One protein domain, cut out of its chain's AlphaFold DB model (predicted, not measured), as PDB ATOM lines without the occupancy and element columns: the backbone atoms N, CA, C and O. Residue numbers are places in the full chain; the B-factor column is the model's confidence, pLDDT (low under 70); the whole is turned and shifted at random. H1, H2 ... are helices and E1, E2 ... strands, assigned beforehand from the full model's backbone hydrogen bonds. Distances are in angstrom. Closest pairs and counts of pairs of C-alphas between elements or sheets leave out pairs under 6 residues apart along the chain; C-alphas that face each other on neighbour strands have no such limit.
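What this domain is: This is residues 11 to 35 and 48 to 219 of the 855 residues of an uncharacterized protein of Streptococcus sp. (UniProt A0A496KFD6). Two twisted antiparallel sheets pack face to face as a sandwich, the larger sheet curled like part of a barrel; the short helices H2 and H3 and their loops extend beyond one end and the short H4 lies at the other. The long helix H1 stands off by itself, well clear of the sandwich. The printed part has 197 residues, with four named helices and ten strands in the order H1 E1 E2 E3 E4 E5 E6 H2 H3 E7 H4 E8 E9 E10, and is of the mixed class. The larger sheet runs E5 E6 E7 E4 E9 E10 and the smaller E1 E2 E3 E8. The whole is loose, with a radius of gyration of the C-alphas of 20.3 A, and flat, spanning 58 by 54 by 28 A.

Where its parts are: The larger sheet holds E5, residues 109 to 112; E6, 115 to 125, 27.8 A long; E7, 162 to 169, 23.2 A; E4, 92 to 98, 20.1 A; E9, 198 to 206, 25.7 A; and E10, 209 to 218, 24.5 A, ending at C-alpha 218 (188.299, 322.281, 303.072). The smaller holds E1, 49 to 51; E2, 56 to 64, 26.2 A; E3, 73 to 82, 30.2 A; and E8, 180 to 188, 26.9 A. H1, residues 11 to 30, is 28.8 A long and begins at C-alpha 11 (212.413, 352.759, 299.888). H2 is residues 136 to 139, H3 148 to 153 and H4 171 to 174.

How they stand to each other: In the larger sheet, E7 and E4 have N 165 and O 95 at 2.8 A, within hydrogen-bond range. E6 bends by 50 degrees at residue 121, and E10 by 68 degrees at residue 212. E9 and E10 form a hairpin, with N 200 and O 216 at 2.8 A. E1, E2 and E3 are a meander, each strand the antiparallel neighbour of the one before; N 61 and O 77 are 2.8 A apart. The sheets' strands stand at 22 degrees; the closest C-alphas of E2 and E10 are those of Ser 59 and Val 211, 6.2 A. H4 is on the larger sheet, its closest C-alphas to E6 being Glu 172 and Phe 117, 5.0 A. H2 and H3 are close but not clearly touching, with C-alphas 139 and 151 at 7.4 A. In H1 and H3 every O i to N i+4 pair is within hydrogen-bond range; H2 and H4 are too short for one.

The domain as a whole: The C-alphas of Thr 12 and Asp 149 are the farthest apart, 62.3 A. Residues 36 to 47 are not printed, and C-alphas 35 and 48 are 30.9 A apart across this cut. Of the links printed whole, none is long. Residues 11 to 24 and 27 to 32 stand free. The mean pLDDT of the printed part is 84.7; residues 11 to 35, 103 to 105 and 143 to 144 are under 70.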
ATOM      1  N   LYS A  11     211.997 353.903 300.716       43.06
ATOM      2  CA  LYS A  11     212.413 352.759 299.888       43.06
ATOM      3  C   LYS A  11     213.617 352.025 300.491       43.06
ATOM      4  O   LYS A  11     213.656 350.798 300.498       43.06
ATOM      5  N   THR A  12     214.562 352.767 301.069       44.22
ATOM      6  CA  THR A  12     215.718 352.214 301.794       44.22
ATOM      7  C   THR A  12     215.290 351.499 303.078       44.22
ATOM      8  O   THR A  12     215.723 350.372 303.315       44.22
ATOM      9  N   GLN A  13     214.396 352.095 303.873       42.41
ATOM     10  CA  GLN A  13     213.850 351.468 305.085       42.41
ATOM     11  C   GLN A  13     213.024 350.213 304.767       42.41
ATOM     12  O   GLN A  13     213.139 349.209 305.466       42.41
ATOM     13  N   LEU A  14     212.246 350.228 303.680       42.25
ATOM     14  CA  LEU A  14     211.499 349.063 303.209       42.25
ATOM     15  C   LEU A  14     212.441 347.922 302.777       42.25
ATOM     16  O   LEU A  14     212.238 346.778 303.174       42.25
ATOM     17  N   ASN A  15     213.522 348.233 302.053       45.28
ATOM     18  CA  ASN A  15     214.550 347.253 301.683       45.28
ATOM     19  C   ASN A  15     215.300 346.683 302.903       45.28
ATOM     20  O   ASN A  15     215.608 345.491 302.934       45.28
ATOM     21  N   GLN A  16     215.556 347.499 303.930       45.44
ATOM     22  CA  GLN A  16     216.109 347.027 305.205       45.44
ATOM     23  C   GLN A  16     215.138 346.085 305.932       45.44
ATOM     24  O   GLN A  16     215.567 345.064 306.469       45.44
ATOM     25  N   LEU A  17     213.832 346.376 305.897       43.53
ATOM     26  CA  LEU A  17     212.802 345.500 306.456       43.53
ATOM     27  C   LEU A  17     212.733 344.157 305.708       43.53
ATOM     28  O   LEU A  17     212.691 343.111 306.352       43.53
ATOM     29  N   TYR A  18     212.800 344.165 304.370       43.53
ATOM     30  CA  TYR A  18     212.871 342.939 303.564       43.53
ATOM     31  C   TYR A  18     214.102 342.086 303.912       43.53
ATOM     32  O   TYR A  18     213.961 340.893 304.175       43.53
ATOM     33  N   SER A  19     215.288 342.695 304.011       46.19
ATOM     34  CA  SER A  19     216.529 341.992 304.378       46.19
ATOM     35  C   SER A  19     216.496 341.418 305.805       46.19
ATOM     36  O   SER A  19     216.976 340.307 306.048       46.19
ATOM     37  N   ALA A  20     215.871 342.123 306.754       44.97
ATOM     38  CA  ALA A  20     215.660 341.611 308.107       44.97
ATOM     39  C   ALA A  20     214.697 340.407 308.126       44.97
ATOM     40  O   ALA A  20     214.959 339.420 308.818       44.97
ATOM     41  N   ILE A  21     213.619 340.450 307.335       45.56
ATOM     42  CA  ILE A  21     212.657 339.344 307.206       45.56
ATOM     43  C   ILE A  21     213.311 338.109 306.561       45.56
ATOM     44  O   ILE A  21     213.134 337.006 307.077       45.56
ATOM     45  N   GLU A  22     214.117 338.267 305.503       48.88
ATOM     46  CA  GLU A  22     214.873 337.150 304.906       48.88
ATOM     47  C   GLU A  22     215.884 336.534 305.882       48.88
ATOM     48  O   GLU A  22     216.048 335.311 305.924       48.88
ATOM     49  N   THR A  23     216.528 337.358 306.712       48.47
ATOM     50  CA  THR A  23     217.477 336.892 307.732       48.47
ATOM     51  C   THR A  23     216.767 336.030 308.785       48.47
ATOM     52  O   THR A  23     217.206 334.917 309.078       48.47
ATOM     53  N   VAL A  24     215.618 336.491 309.298       48.53
ATOM     54  CA  VAL A  24     214.770 335.722 310.229       48.53
ATOM     55  C   VAL A  24     214.251 334.434 309.578       48.53
ATOM     56  O   VAL A  24     214.252 333.378 310.209       48.53
ATOM     57  N   TYR A  25     213.855 334.483 308.305       47.38
ATOM     58  CA  TYR A  25     213.407 333.306 307.555       47.38
ATOM     59  C   TYR A  25     214.527 332.266 307.374       47.38
ATOM     60  O   TYR A  25     214.293 331.070 307.561       47.38
ATOM     61  N   THR A  26     215.754 332.712 307.098       50.81
ATOM     62  CA  THR A  26     216.944 331.854 306.946       50.81
ATOM     63  C   THR A  26     217.299 331.136 308.252       50.81
ATOM     64  O   THR A  26     217.543 329.926 308.254       50.81
ATOM     65  N   GLU A  27     217.253 331.840 309.386       51.16
ATOM     66  CA  GLU A  27     217.472 331.240 310.709       51.16
ATOM     67  C   GLU A  27     216.351 330.255 311.095       51.16
ATOM     68  O   GLU A  27     216.618 329.167 311.610       51.16
ATOM     69  N   LEU A  28     215.091 330.550 310.753       46.22
ATOM     70  CA  LEU A  28     213.972 329.623 310.970       46.22
ATOM     71  C   LEU A  28     214.044 328.372 310.072       46.22
ATOM     72  O   LEU A  28     213.612 327.292 310.491       46.22
ATOM     73  N   GLN A  29     214.626 328.471 308.871       47.78
ATOM     74  CA  GLN A  29     214.951 327.295 308.058       47.78
ATOM     75  C   GLN A  29     216.072 326.454 308.688       47.78
ATOM     76  O   GLN A  29     215.913 325.233 308.776       47.78
ATOM     77  N   ARG A  30     217.147 327.076 309.204       51.62
ATOM     78  CA  ARG A  30     218.202 326.378 309.974       51.62
ATOM     79  C   ARG A  30     217.656 325.651 311.203       51.62
ATOM     80  O   ARG A  30     218.084 324.536 311.482       51.62
ATOM     81  N   ALA A  31     216.672 326.234 311.887       49.50
ATOM     82  CA  ALA A  31     215.991 325.633 313.035       49.50
ATOM     83  C   ALA A  31     215.005 324.491 312.675       49.50
ATOM     84  O   ALA A  31     214.292 323.991 313.543       49.50
ATOM     85  N   GLY A  32     214.926 324.067 311.407       38.47
ATOM     86  CA  GLY A  32     214.086 322.942 310.975       38.47
ATOM     87  C   GLY A  32     212.602 323.274 310.770       38.47
ATOM     88  O   GLY A  32     211.804 322.380 310.481       38.47
ATOM     89  N   HIS A  33     212.203 324.548 310.854       45.69
ATOM     90  CA  HIS A  33     210.807 324.975 310.680       45.69
ATOM     91  C   HIS A  33     210.391 325.206 309.213       45.69
ATOM     92  O   HIS A  33     209.229 325.527 308.954       45.69
ATOM     93  N   GLY A  34     211.282 324.968 308.242       39.25
ATOM     94  CA  GLY A  34     211.091 325.286 306.816       39.25
ATOM     95  C   GLY A  34     209.887 324.649 306.097       39.25
ATOM     96  O   GLY A  34     209.588 325.039 304.976       39.25
ATOM     97  N   LYS A  35     209.159 323.704 306.715       39.59
ATOM     98  CA  LYS A  35     207.887 323.153 306.189       39.59
ATOM     99  C   LYS A  35     206.619 323.820 306.749       39.59
ATOM    100  O   LYS A  35     205.520 323.366 306.441       39.59
ATOM    101  N   ASP A  48     198.140 341.305 284.722       85.19
ATOM    102  CA  ASP A  48     197.146 342.330 284.441       85.19
ATOM    103  C   ASP A  48     196.068 341.752 283.520       85.19
ATOM    104  O   ASP A  48     196.329 341.348 282.382       85.19
ATOM    105  N   VAL A  49     194.839 341.701 284.025       90.88
ATOM    106  CA  VAL A  49     193.670 341.255 283.277       90.88
ATOM    107  C   VAL A  49     192.968 342.488 282.726       90.88
ATOM    108  O   VAL A  49     192.438 343.307 283.475       90.88
ATOM    109  N   ALA A  50     192.951 342.615 281.399       91.38
ATOM    110  CA  ALA A  50     192.135 343.613 280.724       91.38
ATOM    111  C   ALA A  50     190.651 343.222 280.828       91.38
ATOM    112  O   ALA A  50     190.242 342.147 280.378       91.38
ATOM    113  N   ILE A  51     189.861 344.111 281.424       92.25
ATOM    114  CA  ILE A  51     188.410 344.019 281.597       92.25
ATOM    115  C   ILE A  51     187.768 345.159 280.793       92.25
ATOM    116  O   ILE A  51     188.371 346.222 280.624       92.25
ATOM    117  N   ASP A  52     186.555 344.939 280.280       90.31
ATOM    118  CA  ASP A  52     185.805 345.911 279.467       90.31
ATOM    119  C   ASP A  52     186.653 346.525 278.334       90.31
ATOM    120  O   ASP A  52     186.974 347.711 278.322       90.31
ATOM    121  N   ASN A  53     187.127 345.677 277.414       89.00
ATOM    122  CA  ASN A  53     187.990 346.065 276.286       89.00
ATOM    123  C   ASN A  53     189.273 346.845 276.675       89.00
ATOM    124  O   ASN A  53     189.850 347.547 275.844       89.00
ATOM    125  N   GLY A  54     189.741 346.708 277.922       88.00
ATOM    126  CA  GLY A  54     190.911 347.417 278.448       88.00
ATOM    127  C   GLY A  54     190.605 348.799 279.037       88.00
ATOM    128  O   GLY A  54     191.534 349.556 279.311       88.00
ATOM    129  N   ASN A  55     189.331 349.141 279.251       92.38
ATOM    130  CA  ASN A  55     188.934 350.326 280.018       92.38
ATOM    131  C   ASN A  55     189.192 350.154 281.525       92.38
ATOM    132  O   ASN A  55     189.343 351.148 282.237       92.38
ATOM    133  N   ILE A  56     189.255 348.907 282.006       94.75
ATOM    134  CA  ILE A  56     189.732 348.545 283.345       94.75
ATOM    135  C   ILE A  56     190.907 347.575 283.199       94.75
ATOM    136  O   ILE A  56     190.800 346.558 282.514       94.75
ATOM    137  N   ILE A  57     192.006 347.853 283.895       94.81
ATOM    138  CA  ILE A  57     193.077 346.887 284.146       94.81
ATOM    139  C   ILE A  57     192.935 346.412 285.589       94.81
ATOM    140  O   ILE A  57     192.934 347.228 286.512       94.81
ATOM    141  N   ALA A  58     192.767 345.106 285.783       94.00
ATOM    142  CA  ALA A  58     192.571 344.501 287.094       94.00
ATOM    143  C   ALA A  58     193.679 343.489 287.407       94.00
ATOM    144  O   ALA A  58     194.028 342.664 286.567       94.00
ATOM    145  N   SER A  59     194.201 343.526 288.630       90.62
ATOM    146  CA  SER A  59     195.284 342.653 289.092       90.62
ATOM    147  C   SER A  59     195.095 342.301 290.575       90.62
ATOM    148  O   SER A  59     194.283 342.921 291.265       90.62
ATOM    149  N   GLY A  60     195.775 341.273 291.091       89.06
ATOM    150  CA  GLY A  60     195.619 340.883 292.497       89.06
ATOM    151  C   GLY A  60     196.238 339.542 292.883       89.06
ATOM    152  O   GLY A  60     196.860 338.866 292.068       89.06
ATOM    153  N   THR A  61     196.046 339.157 294.146       89.25
ATOM    154  CA  THR A  61     196.525 337.912 294.761       89.25
ATOM    155  C   THR A  61     195.509 337.356 295.769       89.25
ATOM    156  O   THR A  61     194.737 338.096 296.381       89.25
ATOM    157  N   ILE A  62     195.526 336.034 295.968       90.06
ATOM    158  CA  ILE A  62     194.893 335.346 297.106       90.06
ATOM    159  C   ILE A  62     195.978 334.492 297.767       90.06
ATOM    160  O   ILE A  62     196.525 333.596 297.119       90.06
ATOM    161  N   ASP A  63     196.254 334.735 299.046       88.25
ATOM    162  CA  ASP A  63     197.130 333.912 299.878       88.25
ATOM    163  C   ASP A  63     196.309 333.146 300.926       88.25
ATOM    164  O   ASP A  63     195.597 333.714 301.758       88.25
ATOM    165  N   MET A  64     196.388 331.818 300.863       88.31
ATOM    166  CA  MET A  64     195.774 330.906 301.822       88.31
ATOM    167  C   MET A  64     196.415 329.521 301.730       88.31
ATOM    168  O   MET A  64     196.871 329.091 300.664       88.31
ATOM    169  N   ALA A  65     196.390 328.794 302.847       89.88
ATOM    170  CA  ALA A  65     196.876 327.423 302.909       89.88
ATOM    171  C   ALA A  65     196.070 326.490 301.986       89.88
ATOM    172  O   ALA A  65     194.845 326.576 301.910       89.88
ATOM    173  N   ASP A  66     196.749 325.532 301.349       90.31
ATOM    174  CA  ASP A  66     196.115 324.572 300.430       90.31
ATOM    175  C   ASP A  66     195.127 323.620 301.126       90.31
ATOM    176  O   ASP A  66     194.322 322.963 300.465       90.31
ATOM    177  N   ARG A  67     195.180 323.528 302.461       94.06
ATOM    178  CA  ARG A  67     194.253 322.758 303.300       94.06
ATOM    179  C   ARG A  67     193.830 323.595 304.508       94.06
ATOM    180  O   ARG A  67     194.676 324.022 305.290       94.06
ATOM    181  N   VAL A  68     192.526 323.805 304.670       92.88
ATOM    182  CA  VAL A  68     191.920 324.682 305.688       92.88
ATOM    183  C   VAL A  68     190.712 324.024 306.351       92.88
ATOM    184  O   VAL A  68     190.054 323.170 305.770       92.88
ATOM    185  N   THR A  69     190.379 324.425 307.577       92.19
ATOM    186  CA  THR A  69     189.095 324.060 308.202       92.19
ATOM    187  C   THR A  69     187.965 324.959 307.683       92.19
ATOM    188  O   THR A  69     188.214 325.934 306.973       92.19
ATOM    189  N   SER A  70     186.719 324.700 308.103       87.25
ATOM    190  CA  SER A  70     185.522 325.520 307.808       87.25
ATOM    191  C   SER A  70     185.658 327.030 308.086       87.25
ATOM    192  O   SER A  70     184.811 327.812 307.661       87.25
ATOM    193  N   THR A  71     186.683 327.434 308.846       88.06
ATOM    194  CA  THR A  71     186.974 328.818 309.254       88.06
ATOM    195  C   THR A  71     188.442 329.204 309.047       88.06
ATOM    196  O   THR A  71     188.957 330.058 309.770       88.06
ATOM    197  N   GLY A  72     189.149 328.548 308.121       87.50
ATOM    198  CA  GLY A  72     190.542 328.880 307.812       87.50
ATOM    199  C   GLY A  72     190.716 330.317 307.313       87.50
ATOM    200  O   GLY A  72     189.793 330.909 306.755       87.50
ATOM    201  N   ILE A  73     191.900 330.883 307.537       90.12
ATOM    202  CA  ILE A  73     192.212 332.269 307.177       90.12
ATOM    203  C   ILE A  73     192.666 332.350 305.716       90.12
ATOM    204  O   ILE A  73     193.470 331.527 305.278       90.12
ATOM    205  N   ALA A  74     192.192 333.371 305.005       89.00
ATOM    206  CA  ALA A  74     192.750 333.826 303.736       89.00
ATOM    207  C   ALA A  74     193.052 335.329 303.810       89.00
ATOM    208  O   ALA A  74     192.332 336.079 304.479       89.00
ATOM    209  N   ASP A  75     194.102 335.746 303.116       89.69
ATOM    210  CA  ASP A  75     194.413 337.135 302.780       89.69
ATOM    211  C   ASP A  75     194.197 337.297 301.270       89.69
ATOM    212  O   ASP A  75     194.512 336.395 300.490       89.69
ATOM    213  N   TYR A  76     193.616 338.405 300.834       89.38
ATOM    214  CA  TYR A  76     193.526 338.718 299.414       89.38
ATOM    215  C   TYR A  76     193.706 340.206 299.173       89.38
ATOM    216  O   TYR A  76     193.303 341.049 299.980       89.38
ATOM    217  N   ARG A  77     194.283 340.520 298.016       88.69
ATOM    218  CA  ARG A  77     194.504 341.878 297.538       88.69
ATOM    219  C   ARG A  77     194.074 341.974 296.083       88.69
ATOM    220  O   ARG A  77     194.343 341.059 295.310       88.69
ATOM    221  N   PHE A  78     193.448 343.073 295.689       90.25
ATOM    222  CA  PHE A  78     193.268 343.392 294.275       90.25
ATOM    223  C   PHE A  78     193.355 344.893 294.023       90.25
ATOM    224  O   PHE A  78     193.058 345.705 294.901       90.25
ATOM    225  N   GLN A  79     193.748 345.233 292.802       92.88
ATOM    226  CA  GLN A  79     193.863 346.585 292.288       92.88
ATOM    227  C   GLN A  79     193.041 346.708 291.003       92.88
ATOM    228  O   GLN A  79     193.019 345.791 290.182       92.88
ATOM    229  N   LEU A  80     192.363 347.842 290.838       94.75
ATOM    230  CA  LEU A  80     191.647 348.240 289.629       94.75
ATOM    231  C   LEU A  80     192.203 349.583 289.167       94.75
ATOM    232  O   LEU A  80     192.185 350.539 289.942       94.75
ATOM    233  N   LYS A  81     192.649 349.672 287.917       94.31
ATOM    234  CA  LYS A  81     192.995 350.933 287.259       94.31
ATOM    235  C   LYS A  81     192.005 351.213 286.134       94.31
ATOM    236  O   LYS A  81     191.786 350.357 285.279       94.31
ATOM    237  N   PHE A  82     191.426 352.407 286.135       95.19
ATOM    238  CA  PHE A  82     190.451 352.860 285.148       95.19
ATOM    239  C   PHE A  82     191.135 353.767 284.121       95.19
ATOM    240  O   PHE A  82     192.015 354.558 284.455       95.19
ATOM    241  N   LYS A  83     190.740 353.643 282.855       93.19
ATOM    242  CA  LYS A  83     191.258 354.459 281.753       93.19
ATOM    243  C   LYS A  83     190.595 355.843 281.743       93.19
ATOM    244  O   LYS A  83     189.368 355.936 281.761       93.19
ATOM    245  N   ASN A  84     191.395 356.909 281.674       90.75
ATOM    246  CA  ASN A  84     190.903 358.293 281.705       90.75
ATOM    247  C   ASN A  84     189.883 358.531 280.574       90.75
ATOM    248  O   ASN A  84     190.111 358.136 279.426       90.75
ATOM    249  N   GLY A  85     188.751 359.157 280.907       87.81
ATOM    250  CA  GLY A  85     187.667 359.449 279.962       87.81
ATOM    251  C   GLY A  85     186.899 358.233 279.423       87.81
ATOM    252  O   GLY A  85     186.118 358.399 278.492       87.81
ATOM    253  N   ALA A  86     187.108 357.021 279.958       92.25
ATOM    254  CA  ALA A  86     186.385 355.820 279.521       92.25
ATOM    255  C   ALA A  86     185.027 355.608 280.221       92.25
ATOM    256  O   ALA A  86     184.228 354.812 279.738       92.25
ATOM    257  N   TYR A  87     184.780 356.300 281.338       94.62
ATOM    258  CA  TYR A  87     183.560 356.190 282.142       94.62
ATOM    259  C   TYR A  87     183.025 357.570 282.520       94.62
ATOM    260  O   TYR A  87     183.797 358.492 282.791       94.62
ATOM    261  N   HIS A  88     181.703 357.674 282.588       94.75
ATOM    262  CA  HIS A  88     180.951 358.885 282.892       94.75
ATOM    263  C   HIS A  88     180.156 358.765 284.192       94.75
ATOM    264  O   HIS A  88     179.936 357.676 284.738       94.75
ATOM    265  N   LYS A  89     179.663 359.906 284.691       95.81
ATOM    266  CA  LYS A  89     178.759 359.924 285.848       95.81
ATOM    267  C   LYS A  89     177.543 359.030 285.593       95.81
ATOM    268  O   LYS A  89     176.732 359.296 284.711       95.81
ATOM    269  N   GLY A  90     177.340 358.043 286.462       93.81
ATOM    270  CA  GLY A  90     176.182 357.153 286.412       93.81
ATOM    271  C   GLY A  90     176.437 355.788 285.773       93.81
ATOM    272  O   GLY A  90     175.605 354.902 285.993       93.81
ATOM    273  N   ASP A  91     177.570 355.591 285.094       97.31
ATOM    274  CA  ASP A  91     178.016 354.277 284.616       97.31
ATOM    275  C   ASP A  91     178.243 353.310 285.784       97.31
ATOM    276  O   ASP A  91     178.391 353.730 286.938       97.31
ATOM    277  N   ILE A  92     178.253 352.003 285.502       97.00
ATOM    278  CA  ILE A  92     178.358 350.957 286.526       97.00
ATOM    279  C   ILE A  92     179.396 349.887 286.195       97.00
ATOM    280  O   ILE A  92     179.635 349.566 285.035       97.00
ATOM    281  N   PHE A  93     179.947 349.274 287.240       97.19
ATOM    282  CA  PHE A  93     180.776 348.070 287.148       97.19
ATOM    283  C   PHE A  93     180.542 347.163 288.366       97.19
ATOM    284  O   PHE A  93     179.947 347.592 289.362       97.19
ATOM    285  N   THR A  94     180.981 345.903 288.308       95.94
ATOM    286  CA  THR A  94     180.846 344.954 289.426       95.94
ATOM    287  C   THR A  94     182.179 344.419 289.934       95.94
ATOM    288  O   THR A  94     183.124 344.256 289.168       95.94
ATOM    289  N   ILE A  95     182.232 344.112 291.234       95.00
ATOM    290  CA  ILE A  95     183.318 343.365 291.885       95.00
ATOM    291  C   ILE A  95     182.704 342.144 292.574       95.00
ATOM    292  O   ILE A  95     181.822 342.294 293.423       95.00
ATOM    293  N   GLY A  96     183.171 340.947 292.229       92.75
ATOM    294  CA  GLY A  96     182.734 339.680 292.810       92.75
ATOM    295  C   GLY A  96     183.827 339.006 293.638       92.75
ATOM    296  O   GLY A  96     184.969 338.905 293.199       92.75
ATOM    297  N   LEU A  97     183.472 338.509 294.824       93.31
ATOM    298  CA  LEU A  97     184.327 337.658 295.658       93.31
ATOM    299  C   LEU A  97     183.593 336.346 295.934       93.31
ATOM    300  O   LEU A  97     182.483 336.356 296.466       93.31
ATOM    301  N   LYS A  98     184.202 335.214 295.585       92.69
ATOM    302  CA  LYS A  98     183.589 333.880 295.666       92.69
ATOM    303  C   LYS A  98     184.521 332.895 296.364       92.69
ATOM    304  O   LYS A  98     185.709 332.880 296.082       92.69
ATOM    305  N   GLU A  99     183.957 332.066 297.242       92.19
ATOM    306  CA  GLU A  99     184.654 331.101 298.106       92.19
ATOM    307  C   GLU A  99     185.834 331.729 298.878       92.19
ATOM    308  O   GLU A  99     186.895 331.139 299.057       92.19
ATOM    309  N   LEU A 100     185.641 332.969 299.327       90.38
ATOM    310  CA  LEU A 100     186.615 333.760 300.080       90.38
ATOM    311  C   LEU A 100     186.019 334.187 301.439       90.38
ATOM    312  O   LEU A 100     184.836 333.926 301.707       90.38
ATOM    313  N   PRO A 101     186.806 334.802 302.340       87.12
ATOM    314  CA  PRO A 101     186.291 335.354 303.588       87.12
ATOM    315  C   PRO A 101     185.086 336.272 303.368       87.12
ATOM    316  O   PRO A 101     185.165 337.257 302.634       87.12
ATOM    317  N   GLN A 102     183.966 335.930 304.006       70.44
ATOM    318  CA  GLN A 102     182.785 336.790 304.038       70.44
ATOM    319  C   GLN A 102     183.038 337.914 305.036       70.44
ATOM    320  O   GLN A 102     183.439 337.626 306.159       70.44
ATOM    321  N   ASP A 103     182.763 339.142 304.615       57.53
ATOM    322  CA  ASP A 103     181.932 340.138 305.305       57.53
ATOM    323  C   ASP A 103     181.644 341.254 304.270       57.53
ATOM    324  O   ASP A 103     182.071 341.155 303.113       57.53
ATOM    325  N   ASN A 104     180.912 342.314 304.630       62.84
ATOM    326  CA  ASN A 104     180.529 343.420 303.726       62.84
ATOM    327  C   ASN A 104     181.710 344.352 303.335       62.84
ATOM    328  O   ASN A 104     181.514 345.553 303.143       62.84
ATOM    329  N   ASN A 105     182.920 343.793 303.225       69.50
ATOM    330  CA  ASN A 105     184.226 344.464 303.172       69.50
ATOM    331  C   ASN A 105     184.520 345.185 301.854       69.50
ATOM    332  O   ASN A 105     185.399 346.039 301.819       69.50
ATOM    333  N   LEU A 106     183.800 344.855 300.778       87.06
ATOM    334  CA  LEU A 106     183.774 345.670 299.564       87.06
ATOM    335  C   LEU A 106     183.179 347.039 299.946       87.06
ATOM    336  O   LEU A 106     181.996 347.076 300.284       87.06
ATOM    337  N   PRO A 107     183.954 348.138 299.981       90.44
ATOM    338  CA  PRO A 107     183.551 349.344 300.703       90.44
ATOM    339  C   PRO A 107     182.334 350.039 300.076       90.44
ATOM    340  O   PRO A 107     182.066 349.928 298.887       90.44
ATOM    341  N   GLN A 108     181.575 350.797 300.871       93.25
ATOM    342  CA  GLN A 108     180.380 351.499 300.369       93.25
ATOM    343  C   GLN A 108     180.722 352.621 299.365       93.25
ATOM    344  O   GLN A 108     179.872 353.009 298.562       93.25
ATOM    345  N   LYS A 109     181.955 353.139 299.411       94.81
ATOM    346  CA  LYS A 109     182.481 354.205 298.553       94.81
ATOM    347  C   LYS A 109     183.906 353.859 298.130       94.81
ATOM    348  O   LYS A 109     184.684 353.405 298.968       94.81
ATOM    349  N   LEU A 110     184.237 354.087 296.864       94.56
ATOM    350  CA  LEU A 110     185.586 353.942 296.321       94.56
ATOM    351  C   LEU A 110     186.221 355.323 296.200       94.56
ATOM    352  O   LEU A 110     185.583 356.261 295.717       94.56
ATOM    353  N   VAL A 111     187.461 355.442 296.670       91.06
ATOM    354  CA  VAL A 111     188.159 356.722 296.812       91.06
ATOM    355  C   VAL A 111     189.480 356.689 296.056       91.06
ATOM    356  O   VAL A 111     190.247 355.744 296.209       91.06
ATOM    357  N   ALA A 112     189.739 357.743 295.287       88.06
ATOM    358  CA  ALA A 112     191.014 358.040 294.643       88.06
ATOM    359  C   ALA A 112     191.334 359.519 294.912       88.06
ATOM    360  O   ALA A 112     190.430 360.353 294.906       88.06
ATOM    361  N   GLU A 113     192.587 359.836 295.246       84.62
ATOM    362  CA  GLU A 113     193.031 361.201 295.605       84.62
ATOM    363  C   GLU A 113     192.166 361.905 296.680       84.62
ATOM    364  O   GLU A 113     191.970 363.118 296.673       84.62
ATOM    365  N   GLY A 114     191.602 361.133 297.616       86.25
ATOM    366  CA  GLY A 114     190.702 361.643 298.661       86.25
ATOM    367  C   GLY A 114     189.270 361.948 298.197       86.25
ATOM    368  O   GLY A 114     188.427 362.287 299.028       86.25
ATOM    369  N   LYS A 115     188.956 361.776 296.908       89.19
ATOM    370  CA  LYS A 115     187.620 361.978 296.335       89.19
ATOM    371  C   LYS A 115     186.887 360.663 296.084       89.19
ATOM    372  O   LYS A 115     187.484 359.671 295.675       89.19
ATOM    373  N   VAL A 116     185.568 360.660 296.281       94.88
ATOM    374  CA  VAL A 116     184.714 359.494 296.003       94.88
ATOM    375  C   VAL A 116     184.403 359.434 294.509       94.88
ATOM    376  O   VAL A 116     183.576 360.212 294.034       94.88
ATOM    377  N   PHE A 117     185.029 358.509 293.778       96.19
ATOM    378  CA  PHE A 117     184.813 358.343 292.333       96.19
ATOM    379  C   PHE A 117     183.699 357.337 291.998       96.19
ATOM    380  O   PHE A 117     183.133 357.395 290.908       96.19
ATOM    381  N   ALA A 118     183.346 356.433 292.921       97.44
ATOM    382  CA  ALA A 118     182.222 355.510 292.756       97.44
ATOM    383  C   ALA A 118     181.570 355.114 294.092       97.44
ATOM    384  O   ALA A 118     182.229 355.035 295.128       97.44
ATOM    385  N   GLU A 119     180.270 354.815 294.069       97.06
ATOM    386  CA  GLU A 119     179.479 354.399 295.235       97.06
ATOM    387  C   GLU A 119     178.785 353.054 294.996       97.06
ATOM    388  O   GLU A 119     178.296 352.773 293.901       97.06
ATOM    389  N   ARG A 120     178.727 352.204 296.025       96.56
ATOM    390  CA  ARG A 120     178.131 350.864 295.940       96.56
ATOM    391  C   ARG A 120     176.601 350.950 295.948       96.56
ATOM    392  O   ARG A 120     175.999 351.239 296.981       96.56
ATOM    393  N   VAL A 121     175.974 350.661 294.811       96.56
ATOM    394  CA  VAL A 121     174.511 350.717 294.618       96.56
ATOM    395  C   VAL A 121     173.806 349.377 294.836       96.56
ATOM    396  O   VAL A 121     172.595 349.357 295.022       96.56
ATOM    397  N   SER A 122     174.541 348.263 294.829       94.31
ATOM    398  CA  SER A 122     174.011 346.932 295.153       94.31
ATOM    399  C   SER A 122     175.087 346.042 295.774       94.31
ATOM    400  O   SER A 122     176.276 346.218 295.501       94.31
ATOM    401  N   LEU A 123     174.666 345.078 296.592       92.56
ATOM    402  CA  LEU A 123     175.489 343.983 297.104       92.56
ATOM    403  C   LEU A 123     174.625 342.716 297.169       92.56
ATOM    404  O   LEU A 123     173.664 342.662 297.932       92.56
ATOM    405  N   VAL A 124     174.963 341.704 296.370       89.69
ATOM    406  CA  VAL A 124     174.194 340.460 296.228       89.69
ATOM    407  C   VAL A 124     175.002 339.277 296.753       89.69
ATOM    408  O   VAL A 124     176.095 339.009 296.260       89.69
ATOM    409  N   GLN A 125     174.451 338.527 297.710       88.25
ATOM    410  CA  GLN A 125     175.029 337.287 298.238       88.25
ATOM    411  C   GLN A 125     174.457 336.082 297.459       88.25
ATOM    412  O   GLN A 125     173.395 335.552 297.769       88.25
ATOM    413  N   LYS A 126     175.152 335.638 296.404       84.25
ATOM    414  CA  LYS A 126     174.657 334.650 295.417       84.25
ATOM    415  C   LYS A 126     174.548 333.201 295.920       84.25
ATOM    416  O   LYS A 126     173.946 332.376 295.239       84.25
ATOM    417  N   ASN A 127     175.144 332.883 297.069       80.56
ATOM    418  CA  ASN A 127     175.150 331.536 297.660       80.56
ATOM    419  C   ASN A 127     174.198 331.391 298.871       80.56
ATOM    420  O   ASN A 127     174.247 330.362 299.549       80.56
ATOM    421  N   ASP A 128     173.352 332.383 299.173       81.56
ATOM    422  CA  ASP A 128     172.360 332.244 300.248       81.56
ATOM    423  C   ASP A 128     171.287 331.214 299.880       81.56
ATOM    424  O   ASP A 128     170.708 331.230 298.789       81.56
ATOM    425  N   ASN A 129     171.002 330.297 300.804       86.25
ATOM    426  CA  ASN A 129     169.956 329.308 300.611       86.25
ATOM    427  C   ASN A 129     168.598 329.940 300.942       86.25
ATOM    428  O   ASN A 129     168.306 330.217 302.104       86.25
ATOM    429  N   ALA A 130     167.747 330.125 299.930       84.25
ATOM    430  CA  ALA A 130     166.452 330.792 300.077       84.25
ATOM    431  C   ALA A 130     165.501 330.132 301.098       84.25
ATOM    432  O   ALA A 130     164.664 330.823 301.669       84.25
ATOM    433  N   LYS A 131     165.632 328.822 301.372       88.00
ATOM    434  CA  LYS A 131     164.827 328.128 302.396       88.00
ATOM    435  C   LYS A 131     165.319 328.403 303.823       88.00
ATOM    436  O   LYS A 131     164.527 328.323 304.755       88.00
ATOM    437  N   ALA A 132     166.609 328.698 303.981       85.38
ATOM    438  CA  ALA A 132     167.269 328.963 305.264       85.38
ATOM    439  C   ALA A 132     167.580 330.455 305.510       85.38
ATOM    440  O   ALA A 132     168.139 330.804 306.550       85.38
ATOM    441  N   GLY A 133     167.307 331.325 304.530       86.31
ATOM    442  CA  GLY A 133     167.596 332.762 304.571       86.31
ATOM    443  C   GLY A 133     169.075 333.125 304.766       86.31
ATOM    444  O   GLY A 133     169.366 334.237 305.195       86.31
ATOM    445  N   SER A 134     170.006 332.191 304.541       88.81
ATOM    446  CA  SER A 134     171.431 332.367 304.858       88.81
ATOM    447  C   SER A 134     172.337 331.344 304.158       88.81
ATOM    448  O   SER A 134     171.878 330.308 303.668       88.81
ATOM    449  N   LEU A 135     173.647 331.618 304.134       89.19
ATOM    450  CA  LEU A 135     174.682 330.676 303.693       89.19
ATOM    451  C   LEU A 135     174.616 329.338 304.444       89.19
ATOM    452  O   LEU A 135     174.465 329.310 305.670       89.19
ATOM    453  N   SER A 136     174.906 328.236 303.739       91.12
ATOM    454  CA  SER A 136     175.024 326.884 304.312       91.12
ATOM    455  C   SER A 136     175.896 326.819 305.571       91.12
ATOM    456  O   SER A 136     175.576 326.082 306.498       91.12
ATOM    457  N   TYR A 137     176.977 327.608 305.636       91.19
ATOM    458  CA  TYR A 137     177.847 327.711 306.812       91.19
ATOM    459  C   TYR A 137     177.100 328.133 308.083       91.19
ATOM    460  O   TYR A 137     177.360 327.589 309.160       91.19
ATOM    461  N   TRP A 138     176.187 329.097 307.980       89.88
ATOM    462  CA  TRP A 138     175.380 329.550 309.107       89.88
ATOM    463  C   TRP A 138     174.180 328.630 309.309       89.88
ATOM    464  O   TRP A 138     174.021 328.101 310.406       89.88
ATOM    465  N   ALA A 139     173.420 328.337 308.254       90.75
ATOM    466  CA  ALA A 139     172.237 327.483 308.312       90.75
ATOM    467  C   ALA A 139     172.512 326.086 308.909       90.75
ATOM    468  O   ALA A 139     171.708 325.573 309.690       90.75
ATOM    469  N   SER A 140     173.669 325.473 308.624       90.88
ATOM    470  CA  SER A 140     173.955 324.119 309.118       90.88
ATOM    471  C   SER A 140     174.197 324.051 310.630       90.88
ATOM    472  O   SER A 140     174.129 322.964 311.191       90.88
ATOM    473  N   ARG A 141     174.436 325.183 311.312       85.50
ATOM    474  CA  ARG A 141     174.803 325.243 312.748       85.50
ATOM    475  C   ARG A 141     173.966 326.222 313.578       85.50
ATOM    476  O   ARG A 141     173.866 326.057 314.789       85.50
ATOM    477  N   GLY A 142     173.392 327.240 312.944       72.50
ATOM    478  CA  GLY A 142     172.592 328.295 313.563       72.50
ATOM    479  C   GLY A 142     171.120 327.928 313.757       72.50
ATOM    480  O   GLY A 142     170.677 326.865 313.331       72.50
ATOM    481  N   ASP A 143     170.397 328.850 314.390       66.94
ATOM    482  CA  ASP A 143     169.022 328.729 314.898       66.94
ATOM    483  C   ASP A 143     168.818 327.668 316.000       66.94
ATOM    484  O   ASP A 143     169.099 326.482 315.825       66.94
ATOM    485  N   ARG A 144     168.335 328.141 317.159       67.44
ATOM    486  CA  ARG A 144     168.244 327.413 318.434       67.44
ATOM    487  C   ARG A 144     167.172 326.326 318.448       67.44
ATOM    488  O   ARG A 144     167.330 325.385 319.223       67.44
ATOM    489  N   ASP A 145     166.165 326.432 317.581       75.31
ATOM    490  CA  ASP A 145     164.946 325.617 317.653       75.31
ATOM    491  C   ASP A 145     164.604 324.880 316.337       75.31
ATOM    492  O   ASP A 145     163.541 324.272 316.214       75.31
ATOM    493  N   VAL A 146     165.514 324.870 315.353       84.25
ATOM    494  CA  VAL A 146     165.317 324.160 314.074       84.25
ATOM    495  C   VAL A 146     165.815 322.713 314.157       84.25
ATOM    496  O   VAL A 146     167.015 322.464 314.296       84.25
ATOM    497  N   ALA A 147     164.887 321.762 314.007       86.19
ATOM    498  CA  ALA A 147     165.153 320.323 313.973       86.19
ATOM    499  C   ALA A 147     166.033 319.908 312.781       86.19
ATOM    500  O   ALA A 147     165.976 320.523 311.710       86.19
ATOM    501  N   LEU A 148     166.796 318.817 312.930       88.88
ATOM    502  CA  LEU A 148     167.671 318.323 311.857       88.88
ATOM    503  C   LEU A 148     166.906 317.997 310.566       88.88
ATOM    504  O   LEU A 148     167.408 318.300 309.486       88.88
ATOM    505  N   ASP A 149     165.679 317.477 310.663       88.50
ATOM    506  CA  ASP A 149     164.820 317.182 309.503       88.50
ATOM    507  C   ASP A 149     164.486 318.452 308.694       88.50
ATOM    508  O   ASP A 149     164.478 318.442 307.460       88.50
ATOM    509  N   THR A 150     164.277 319.588 309.368       90.19
ATOM    510  CA  THR A 150     164.058 320.881 308.705       90.19
ATOM    511  C   THR A 150     165.341 321.378 308.043       90.19
ATOM    512  O   THR A 150     165.292 321.788 306.883       90.19
ATOM    513  N   LYS A 151     166.497 321.264 308.715       91.12
ATOM    514  CA  LYS A 151     167.804 321.610 308.121       91.12
ATOM    515  C   LYS A 151     168.159 320.728 306.921       91.12
ATOM    516  O   LYS A 151     168.813 321.186 305.988       91.12
ATOM    517  N   GLU A 152     167.706 319.479 306.919       91.75
ATOM    518  CA  GLU A 152     167.848 318.560 305.793       91.75
ATOM    519  C   GLU A 152     166.928 318.956 304.625       91.75
ATOM    520  O   GLU A 152     167.381 319.003 303.483       91.75
ATOM    521  N   SER A 153     165.689 319.382 304.908       92.12
ATOM    522  CA  SER A 153     164.753 319.918 303.900       92.12
ATOM    523  C   SER A 153     165.262 321.186 303.193       92.12
ATOM    524  O   SER A 153     164.891 321.457 302.042       92.12
ATOM    525  N   TRP A 154     166.138 321.953 303.853       93.56
ATOM    526  CA  TRP A 154     166.804 323.118 303.270       93.56
ATOM    527  C   TRP A 154     167.790 322.754 302.161       93.56
ATOM    528  O   TRP A 154     168.062 323.602 301.317       93.56
ATOM    529  N   ASP A 155     168.266 321.507 302.110       92.62
ATOM    530  CA  ASP A 155     169.191 321.024 301.081       92.62
ATOM    531  C   ASP A 155     170.479 321.867 301.001       92.62
ATOM    532  O   ASP A 155     170.883 322.370 299.953       92.62
ATOM    533  N   LEU A 156     171.098 322.100 302.164       93.38
ATOM    534  CA  LEU A 156     172.295 322.934 302.279       93.38
ATOM    535  C   LEU A 156     173.463 322.349 301.475       93.38
ATOM    536  O   LEU A 156     173.913 321.234 301.739       93.38
ATOM    537  N   VAL A 157     173.981 323.127 300.527       92.75
ATOM    538  CA  VAL A 157     175.100 322.738 299.659       92.75
ATOM    539  C   VAL A 157     176.456 323.044 300.292       92.75
ATOM    540  O   VAL A 157     176.592 323.979 301.083       92.75
ATOM    541  N   ASP A 158     177.478 322.296 299.896       91.88
ATOM    542  CA  ASP A 158     178.890 322.477 300.236       91.88
ATOM    543  C   ASP A 158     179.512 323.663 299.469       91.88
ATOM    544  O   ASP A 158     180.388 323.514 298.617       91.88
ATOM    545  N   LYS A 159     179.024 324.873 299.772       91.38
ATOM    546  CA  LYS A 159     179.527 326.151 299.243       91.38
ATOM    547  C   LYS A 159     179.671 327.188 300.349       91.38
ATOM    548  O   LYS A 159     178.871 327.221 301.288       91.38
ATOM    549  N   GLY A 160     180.686 328.032 300.225       88.88
ATOM    550  CA  GLY A 160     180.954 329.162 301.098       88.88
ATOM    551  C   GLY A 160     180.359 330.464 300.568       88.88
ATOM    552  O   GLY A 160     179.305 330.483 299.928       88.88
ATOM    553  N   SER A 161     181.025 331.581 300.866       89.88
ATOM    554  CA  SER A 161     180.543 332.909 300.485       89.88
ATOM    555  C   SER A 161     180.615 333.136 298.966       89.88
ATOM    556  O   SER A 161     181.450 332.572 298.266       89.88
ATOM    557  N   HIS A 162     179.733 333.983 298.450       91.50
ATOM    558  CA  HIS A 162     179.801 334.524 297.096       91.50
ATOM    559  C   HIS A 162     179.057 335.854 297.096       91.50
ATOM    560  O   HIS A 162     177.828 335.855 297.147       91.50
ATOM    561  N   ILE A 163     179.793 336.962 297.106       91.44
ATOM    562  CA  ILE A 163     179.243 338.315 297.017       91.44
ATOM    563  C   ILE A 163     179.555 338.932 295.660       91.44
ATOM    564  O   ILE A 163     180.618 338.693 295.095       91.44
ATOM    565  N   GLU A 164     178.642 339.757 295.165       92.94
ATOM    566  CA  GLU A 164     178.843 340.621 294.008       92.94
ATOM    567  C   GLU A 164     178.330 342.019 294.347       92.94
ATOM    568  O   GLU A 164     177.150 342.204 294.640       92.94
ATOM    569  N   ALA A 165     179.229 342.997 294.356       94.62
ATOM    570  CA  ALA A 165     178.902 344.401 294.552       94.62
ATOM    571  C   ALA A 165     178.784 345.099 293.197       94.62
ATOM    572  O   ALA A 165     179.651 344.923 292.344       94.62
ATOM    573  N   THR A 166     177.759 345.931 293.022       97.25
ATOM    574  CA  THR A 166     177.644 346.856 291.886       97.25
ATOM    575  C   THR A 166     177.980 348.259 292.360       97.25
ATOM    576  O   THR A 166     177.386 348.745 293.325       97.25
ATOM    577  N   TYR A 167     178.896 348.920 291.664       97.56
ATOM    578  CA  TYR A 167     179.285 350.305 291.897       97.56
ATOM    579  C   TYR A 167     178.769 351.193 290.776       97.56
ATOM    580  O   TYR A 167     178.681 350.746 289.636       97.56
ATOM    581  N   ARG A 168     178.443 352.443 291.109       98.12
ATOM    582  CA  ARG A 168     178.076 353.501 290.170       98.12
ATOM    583  C   ARG A 168     179.065 354.654 290.282       98.12
ATOM    584  O   ARG A 168     179.322 355.108 291.396       98.12
ATOM    585  N   PHE A 169     179.586 355.137 289.161       98.06
ATOM    586  CA  PHE A 169     180.511 356.271 289.143       98.06
ATOM    587  C   PHE A 169     179.819 357.599 289.498       98.06
ATOM    588  O   PHE A 169     178.668 357.845 289.120       98.06
ATOM    589  N   THR A 170     180.529 358.456 290.233       97.06
ATOM    590  CA  THR A 170     180.140 359.842 290.554       97.06
ATOM    591  C   THR A 170     180.616 360.799 289.452       97.06
ATOM    592  O   THR A 170     181.218 360.364 288.478       97.06
ATOM    593  N   ASP A 171     180.389 362.111 289.582       94.75
ATOM    594  CA  ASP A 171     180.993 363.111 288.679       94.75
ATOM    595  C   ASP A 171     182.498 363.335 288.895       94.75
ATOM    596  O   ASP A 171     183.123 364.034 288.104       94.75
ATOM    597  N   GLU A 172     183.114 362.748 289.925       94.19
ATOM    598  CA  GLU A 172     184.568 362.862 290.104       94.19
ATOM    599  C   GLU A 172     185.358 361.957 289.146       94.19
ATOM    600  O   GLU A 172     186.521 362.252 288.892       94.19
ATOM    601  N   ILE A 173     184.747 360.923 288.544       94.81
ATOM    602  CA  ILE A 173     185.420 360.093 287.520       94.81
ATOM    603  C   ILE A 173     185.832 360.911 286.284       94.81
ATOM    604  O   ILE A 173     186.812 360.590 285.623       94.81
ATOM    605  N   GLU A 174     185.112 362.001 286.006       92.00
ATOM    606  CA  GLU A 174     185.346 362.905 284.873       92.00
ATOM    607  C   GLU A 174     186.372 364.008 285.203       92.00
ATOM    608  O   GLU A 174     186.723 364.809 284.337       92.00
ATOM    609  N   ARG A 175     186.833 364.079 286.463       89.50
ATOM    610  CA  ARG A 175     187.736 365.119 287.002       89.50
ATOM    611  C   ARG A 175     189.058 364.568 287.542       89.50
ATOM    612  O   ARG A 175     189.824 365.334 288.126       89.50
ATOM    613  N   LEU A 176     189.275 363.260 287.442       87.75
ATOM    614  CA  LEU A 176     190.435 362.560 287.982       87.75
ATOM    615  C   LEU A 176     191.155 361.818 286.853       87.75
ATOM    616  O   LEU A 176     190.527 361.099 286.075       87.75
ATOM    617  N   ASP A 177     192.474 361.956 286.810       87.06
ATOM    618  CA  ASP A 177     193.349 361.195 285.923       87.06
ATOM    619  C   ASP A 177     193.909 359.955 286.650       87.06
ATOM    620  O   ASP A 177     194.028 359.942 287.874       87.06
ATOM    621  N   ASP A 178     194.237 358.892 285.905       84.56
ATOM    622  CA  ASP A 178     194.906 357.676 286.407       84.56
ATOM    623  C   ASP A 178     194.201 356.972 287.594       84.56
ATOM    624  O   ASP A 178     194.833 356.278 288.401       84.56
ATOM    625  N   VAL A 179     192.868 357.103 287.677       92.88
ATOM    626  CA  VAL A 179     192.038 356.585 288.780       92.88
ATOM    627  C   VAL A 179     192.349 355.120 289.070       92.88
ATOM    628  O   VAL A 179     192.142 354.230 288.245       92.88
ATOM    629  N   THR A 180     192.831 354.880 290.286       90.38
ATOM    630  CA  THR A 180     193.272 353.570 290.758       90.38
ATOM    631  C   THR A 180     192.668 353.290 292.133       90.38
ATOM    632  O   THR A 180     192.654 354.158 293.004       90.38
ATOM    633  N   PHE A 181     192.175 352.071 292.333       91.62
ATOM    634  CA  PHE A 181     191.627 351.577 293.595       91.62
ATOM    635  C   PHE A 181     192.338 350.288 294.002       91.62
ATOM    636  O   PHE A 181     192.516 349.404 293.171       91.62
ATOM    637  N   GLU A 182     192.700 350.162 295.276       89.81
ATOM    638  CA  GLU A 182     193.283 348.950 295.853       89.81
ATOM    639  C   GLU A 182     192.500 348.545 297.108       89.81
ATOM    640  O   GLU A 182     192.125 349.392 297.921       89.81
ATOM    641  N   LEU A 183     192.270 347.243 297.280       87.94
ATOM    642  CA  LEU A 183     191.716 346.663 298.500       87.94
ATOM    643  C   LEU A 183     192.578 345.486 298.948       87.94
ATOM    644  O   LEU A 183     192.847 344.589 298.152       87.94
ATOM    645  N   GLN A 184     192.936 345.452 300.232       88.25
ATOM    646  CA  GLN A 184     193.450 344.261 300.908       88.25
ATOM    647  C   GLN A 184     192.509 343.873 302.052       88.25
ATOM    648  O   GLN A 184     192.038 344.739 302.793       88.25
ATOM    649  N   TYR A 185     192.259 342.576 302.226       87.44
ATOM    650  CA  TYR A 185     191.492 342.058 303.352       87.44
ATOM    651  C   TYR A 185     191.989 340.684 303.806       87.44
ATOM    652  O   TYR A 185     192.258 339.802 302.994       87.44
ATOM    653  N   ARG A 186     192.007 340.479 305.126       89.00
ATOM    654  CA  ARG A 186     192.346 339.209 305.770       89.00
ATOM    655  C   ARG A 186     191.222 338.771 306.700       89.00
ATOM    656  O   ARG A 186     190.843 339.513 307.602       89.00
ATOM    657  N   GLY A 187     190.725 337.549 306.529       87.75
ATOM    658  CA  GLY A 187     189.639 337.027 307.361       87.75
ATOM    659  C   GLY A 187     189.441 335.521 307.246       87.75
ATOM    660  O   GLY A 187     190.156 334.834 306.522       87.75
ATOM    661  N   GLY A 188     188.468 334.996 307.990       90.44
ATOM    662  CA  GLY A 188     188.115 333.577 307.961       90.44
ATOM    663  C   GLY A 188     187.099 333.256 306.867       90.44
ATOM    664  O   GLY A 188     186.073 333.933 306.763       90.44
ATOM    665  N   ILE A 189     187.333 332.193 306.094       90.75
ATOM    666  CA  ILE A 189     186.322 331.661 305.171       90.75
ATOM    667  C   ILE A 189     185.056 331.246 305.934       90.75
ATOM    668  O   ILE A 189     185.097 330.895 307.117       90.75
ATOM    669  N   ARG A 190     183.911 331.295 305.249       90.44
ATOM    670  CA  ARG A 190     182.605 330.875 305.779       90.44
ATOM    671  C   ARG A 190     182.096 329.677 304.988       90.44
ATOM    672  O   ARG A 190     181.111 329.784 304.267       90.44
ATOM    673  N   TYR A 191     182.813 328.558 305.070       92.88
ATOM    674  CA  TYR A 191     182.490 327.337 304.328       92.88
ATOM    675  C   TYR A 191     181.938 326.273 305.287       92.88
ATOM    676  O   TYR A 191     182.570 326.035 306.319       92.88
ATOM    677  N   PRO A 192     180.768 325.657 305.026       93.12
ATOM    678  CA  PRO A 192     180.119 324.738 305.964       93.12
ATOM    679  C   PRO A 192     181.038 323.600 306.421       93.12
ATOM    680  O   PRO A 192     181.899 323.136 305.676       93.12
ATOM    681  N   ARG A 193     180.841 323.116 307.655       94.06
ATOM    682  CA  ARG A 193     181.503 321.882 308.106       94.06
ATOM    683  C   ARG A 193     181.057 320.737 307.193       94.06
ATOM    684  O   ARG A 193     179.862 320.583 306.945       94.06
ATOM    685  N   VAL A 194     182.010 319.952 306.702       95.00
ATOM    686  CA  VAL A 194     181.779 318.847 305.762       95.00
ATOM    687  C   VAL A 194     182.345 317.541 306.309       95.00
ATOM    688  O   VAL A 194     183.347 317.549 307.020       95.00
ATOM    689  N   ASN A 195     181.701 316.419 305.990       94.69
ATOM    690  CA  ASN A 195     182.106 315.085 306.463       94.69
ATOM    691  C   ASN A 195     183.167 314.409 305.566       94.69
ATOM    692  O   ASN A 195     183.711 313.362 305.910       94.69
ATOM    693  N   VAL A 196     183.480 315.009 304.417       94.75
ATOM    694  CA  VAL A 196     184.543 314.583 303.493       94.75
ATOM    695  C   VAL A 196     185.328 315.812 303.039       94.75
ATOM    696  O   VAL A 196     184.771 316.909 303.017       94.75
ATOM    697  N   ASP A 197     186.600 315.637 302.680       95.81
ATOM    698  CA  ASP A 197     187.423 316.721 302.133       95.81
ATOM    699  C   ASP A 197     186.794 317.283 300.842       95.81
ATOM    700  O   ASP A 197     186.328 316.524 299.986       95.81
ATOM    701  N   LYS A 198     186.794 318.611 300.685       95.00
ATOM    702  CA  LYS A 198     186.219 319.309 299.523       95.00
ATOM    703  C   LYS A 198     187.237 320.209 298.847       95.00
ATOM    704  O   LYS A 198     187.816 321.068 299.501       95.00
ATOM    705  N   SER A 199     187.417 320.042 297.539       94.56
ATOM    706  CA  SER A 199     188.193 320.971 296.710       94.56
ATOM    707  C   SER A 199     187.343 322.194 296.364       94.56
ATOM    708  O   SER A 199     186.182 322.051 295.977       94.56
ATOM    709  N   VAL A 200     187.911 323.386 296.528       94.75
ATOM    710  CA  VAL A 200     187.230 324.679 296.411       94.75
ATOM    711  C   VAL A 200     188.137 325.668 295.673       94.75
ATOM    712  O   VAL A 200     189.356 325.632 295.826       94.75
ATOM    713  N   THR A 201     187.549 326.569 294.883       94.62
ATOM    714  CA  THR A 201     188.273 327.635 294.172       94.62
ATOM    715  C   THR A 201     187.799 328.999 294.662       94.62
ATOM    716  O   THR A 201     186.689 329.417 294.324       94.62
ATOM    717  N   GLY A 202     188.652 329.694 295.416       93.12
ATOM    718  CA  GLY A 202     188.501 331.116 295.725       93.12
ATOM    719  C   GLY A 202     188.712 331.959 294.466       93.12
ATOM    720  O   GLY A 202     189.623 331.668 293.687       93.12
ATOM    721  N   VAL A 203     187.873 332.970 294.240       93.31
ATOM    722  CA  VAL A 203     187.886 333.812 293.029       93.31
ATOM    723  C   VAL A 203     187.632 335.277 293.378       93.31
ATOM    724  O   VAL A 203     186.686 335.587 294.105       93.31
ATOM    725  N   ILE A 204     188.430 336.166 292.782       93.00
ATOM    726  CA  ILE A 204     188.138 337.598 292.630       93.00
ATOM    727  C   ILE A 204     187.742 337.833 291.169       93.00
ATOM    728  O   ILE A 204     188.430 337.353 290.265       93.00
ATOM    729  N   SER A 205     186.654 338.559 290.924       93.62
ATOM    730  CA  SER A 205     186.164 338.887 289.583       93.62
ATOM    731  C   SER A 205     185.737 340.348 289.453       93.62
ATOM    732  O   SER A 205     185.354 340.989 290.431       93.62
ATOM    733  N   VAL A 206     185.790 340.874 288.229       95.06
ATOM    734  CA  VAL A 206     185.354 342.233 287.870       95.06
ATOM    735  C   VAL A 206     184.517 342.142 286.601       95.06
ATOM    736  O   VAL A 206     184.908 341.450 285.663       95.06
ATOM    737  N   ASN A 207     183.336 342.765 286.582       94.31
ATOM    738  CA  ASN A 207     182.346 342.620 285.499       94.31
ATOM    739  C   ASN A 207     182.059 341.146 285.119       94.31
ATOM    740  O   ASN A 207     181.797 340.816 283.967       94.31
ATOM    741  N   GLY A 208     182.130 340.236 286.101       89.94
ATOM    742  CA  GLY A 208     181.931 338.792 285.924       89.94
ATOM    743  C   GLY A 208     183.134 338.009 285.372       89.94
ATOM    744  O   GLY A 208     183.098 336.780 285.389       89.94
ATOM    745  N   GLN A 209     184.209 338.674 284.941       94.19
ATOM    746  CA  GLN A 209     185.442 338.039 284.467       94.19
ATOM    747  C   GLN A 209     186.411 337.802 285.636       94.19
ATOM    748  O   GLN A 209     186.598 338.668 286.490       94.19
ATOM    749  N   ASN A 210     187.022 336.615 285.697       93.38
ATOM    750  CA  ASN A 210     187.959 336.253 286.765       93.38
ATOM    751  C   ASN A 210     189.251 337.077 286.651       93.38
ATOM    752  O   ASN A 210     189.891 337.069 285.602       93.38
ATOM    753  N   VAL A 211     189.648 337.722 287.748       90.69
ATOM    754  CA  VAL A 211     190.909 338.470 287.879       90.69
ATOM    755  C   VAL A 211     191.977 337.608 288.544       90.69
ATOM    756  O   VAL A 211     193.105 337.549 288.075       90.69
ATOM    757  N   VAL A 212     191.621 336.892 289.616       90.50
ATOM    758  CA  VAL A 212     192.541 335.950 290.267       90.50
ATOM    759  C   VAL A 212     191.787 334.764 290.862       90.50
ATOM    760  O   VAL A 212     190.637 334.898 291.290       90.50
ATOM    761  N   THR A 213     192.427 333.594 290.881       92.94
ATOM    762  CA  THR A 213     191.854 332.351 291.411       92.94
ATOM    763  C   THR A 213     192.865 331.583 292.265       92.94
ATOM    764  O   THR A 213     194.064 331.593 291.989       92.94
ATOM    765  N   LYS A 214     192.388 330.894 293.306       92.25
ATOM    766  CA  LYS A 214     193.200 330.025 294.174       92.25
ATOM    767  C   LYS A 214     192.416 328.769 294.536       92.25
ATOM    768  O   LYS A 214     191.342 328.847 295.130       92.25
ATOM    769  N   ASN A 215     192.968 327.609 294.197       94.19
ATOM    770  CA  ASN A 215     192.433 326.318 294.622       94.19
ATOM    771  C   ASN A 215     192.917 325.980 296.039       94.19
ATOM    772  O   ASN A 215     194.088 326.188 296.360       94.19
ATOM    773  N   TYR A 216     192.025 325.442 296.867       94.00
ATOM    774  CA  TYR A 216     192.312 324.966 298.219       94.00
ATOM    775  C   TYR A 216     191.361 323.823 298.609       94.00
ATOM    776  O   TYR A 216     190.357 323.575 297.946       94.00
ATOM    777  N   THR A 217     191.666 323.108 299.692       95.88
ATOM    778  CA  THR A 217     190.829 322.020 300.222       95.88
ATOM    779  C   THR A 217     190.250 322.389 301.583       95.88
ATOM    780  O   THR A 217     191.001 322.703 302.507       95.88
ATOM    781  N   VAL A 218     188.932 322.285 301.750       96.12
ATOM    782  CA  VAL A 218     188.299 322.281 303.072       96.12
ATOM    783  C   VAL A 218     188.374 320.870 303.644       96.12
ATOM    784  O   VAL A 218     187.861 319.923 303.049       96.12
ATOM    785  N   ILE A 219     189.047 320.733 304.783       95.06
ATOM    786  CA  ILE A 219     189.274 319.465 305.480       95.06
ATOM    787  C   ILE A 219     187.974 319.011 306.156       95.06
ATOM    788  O   ILE A 219     187.258 319.830 306.746       95.06
TER     789      ILE A 219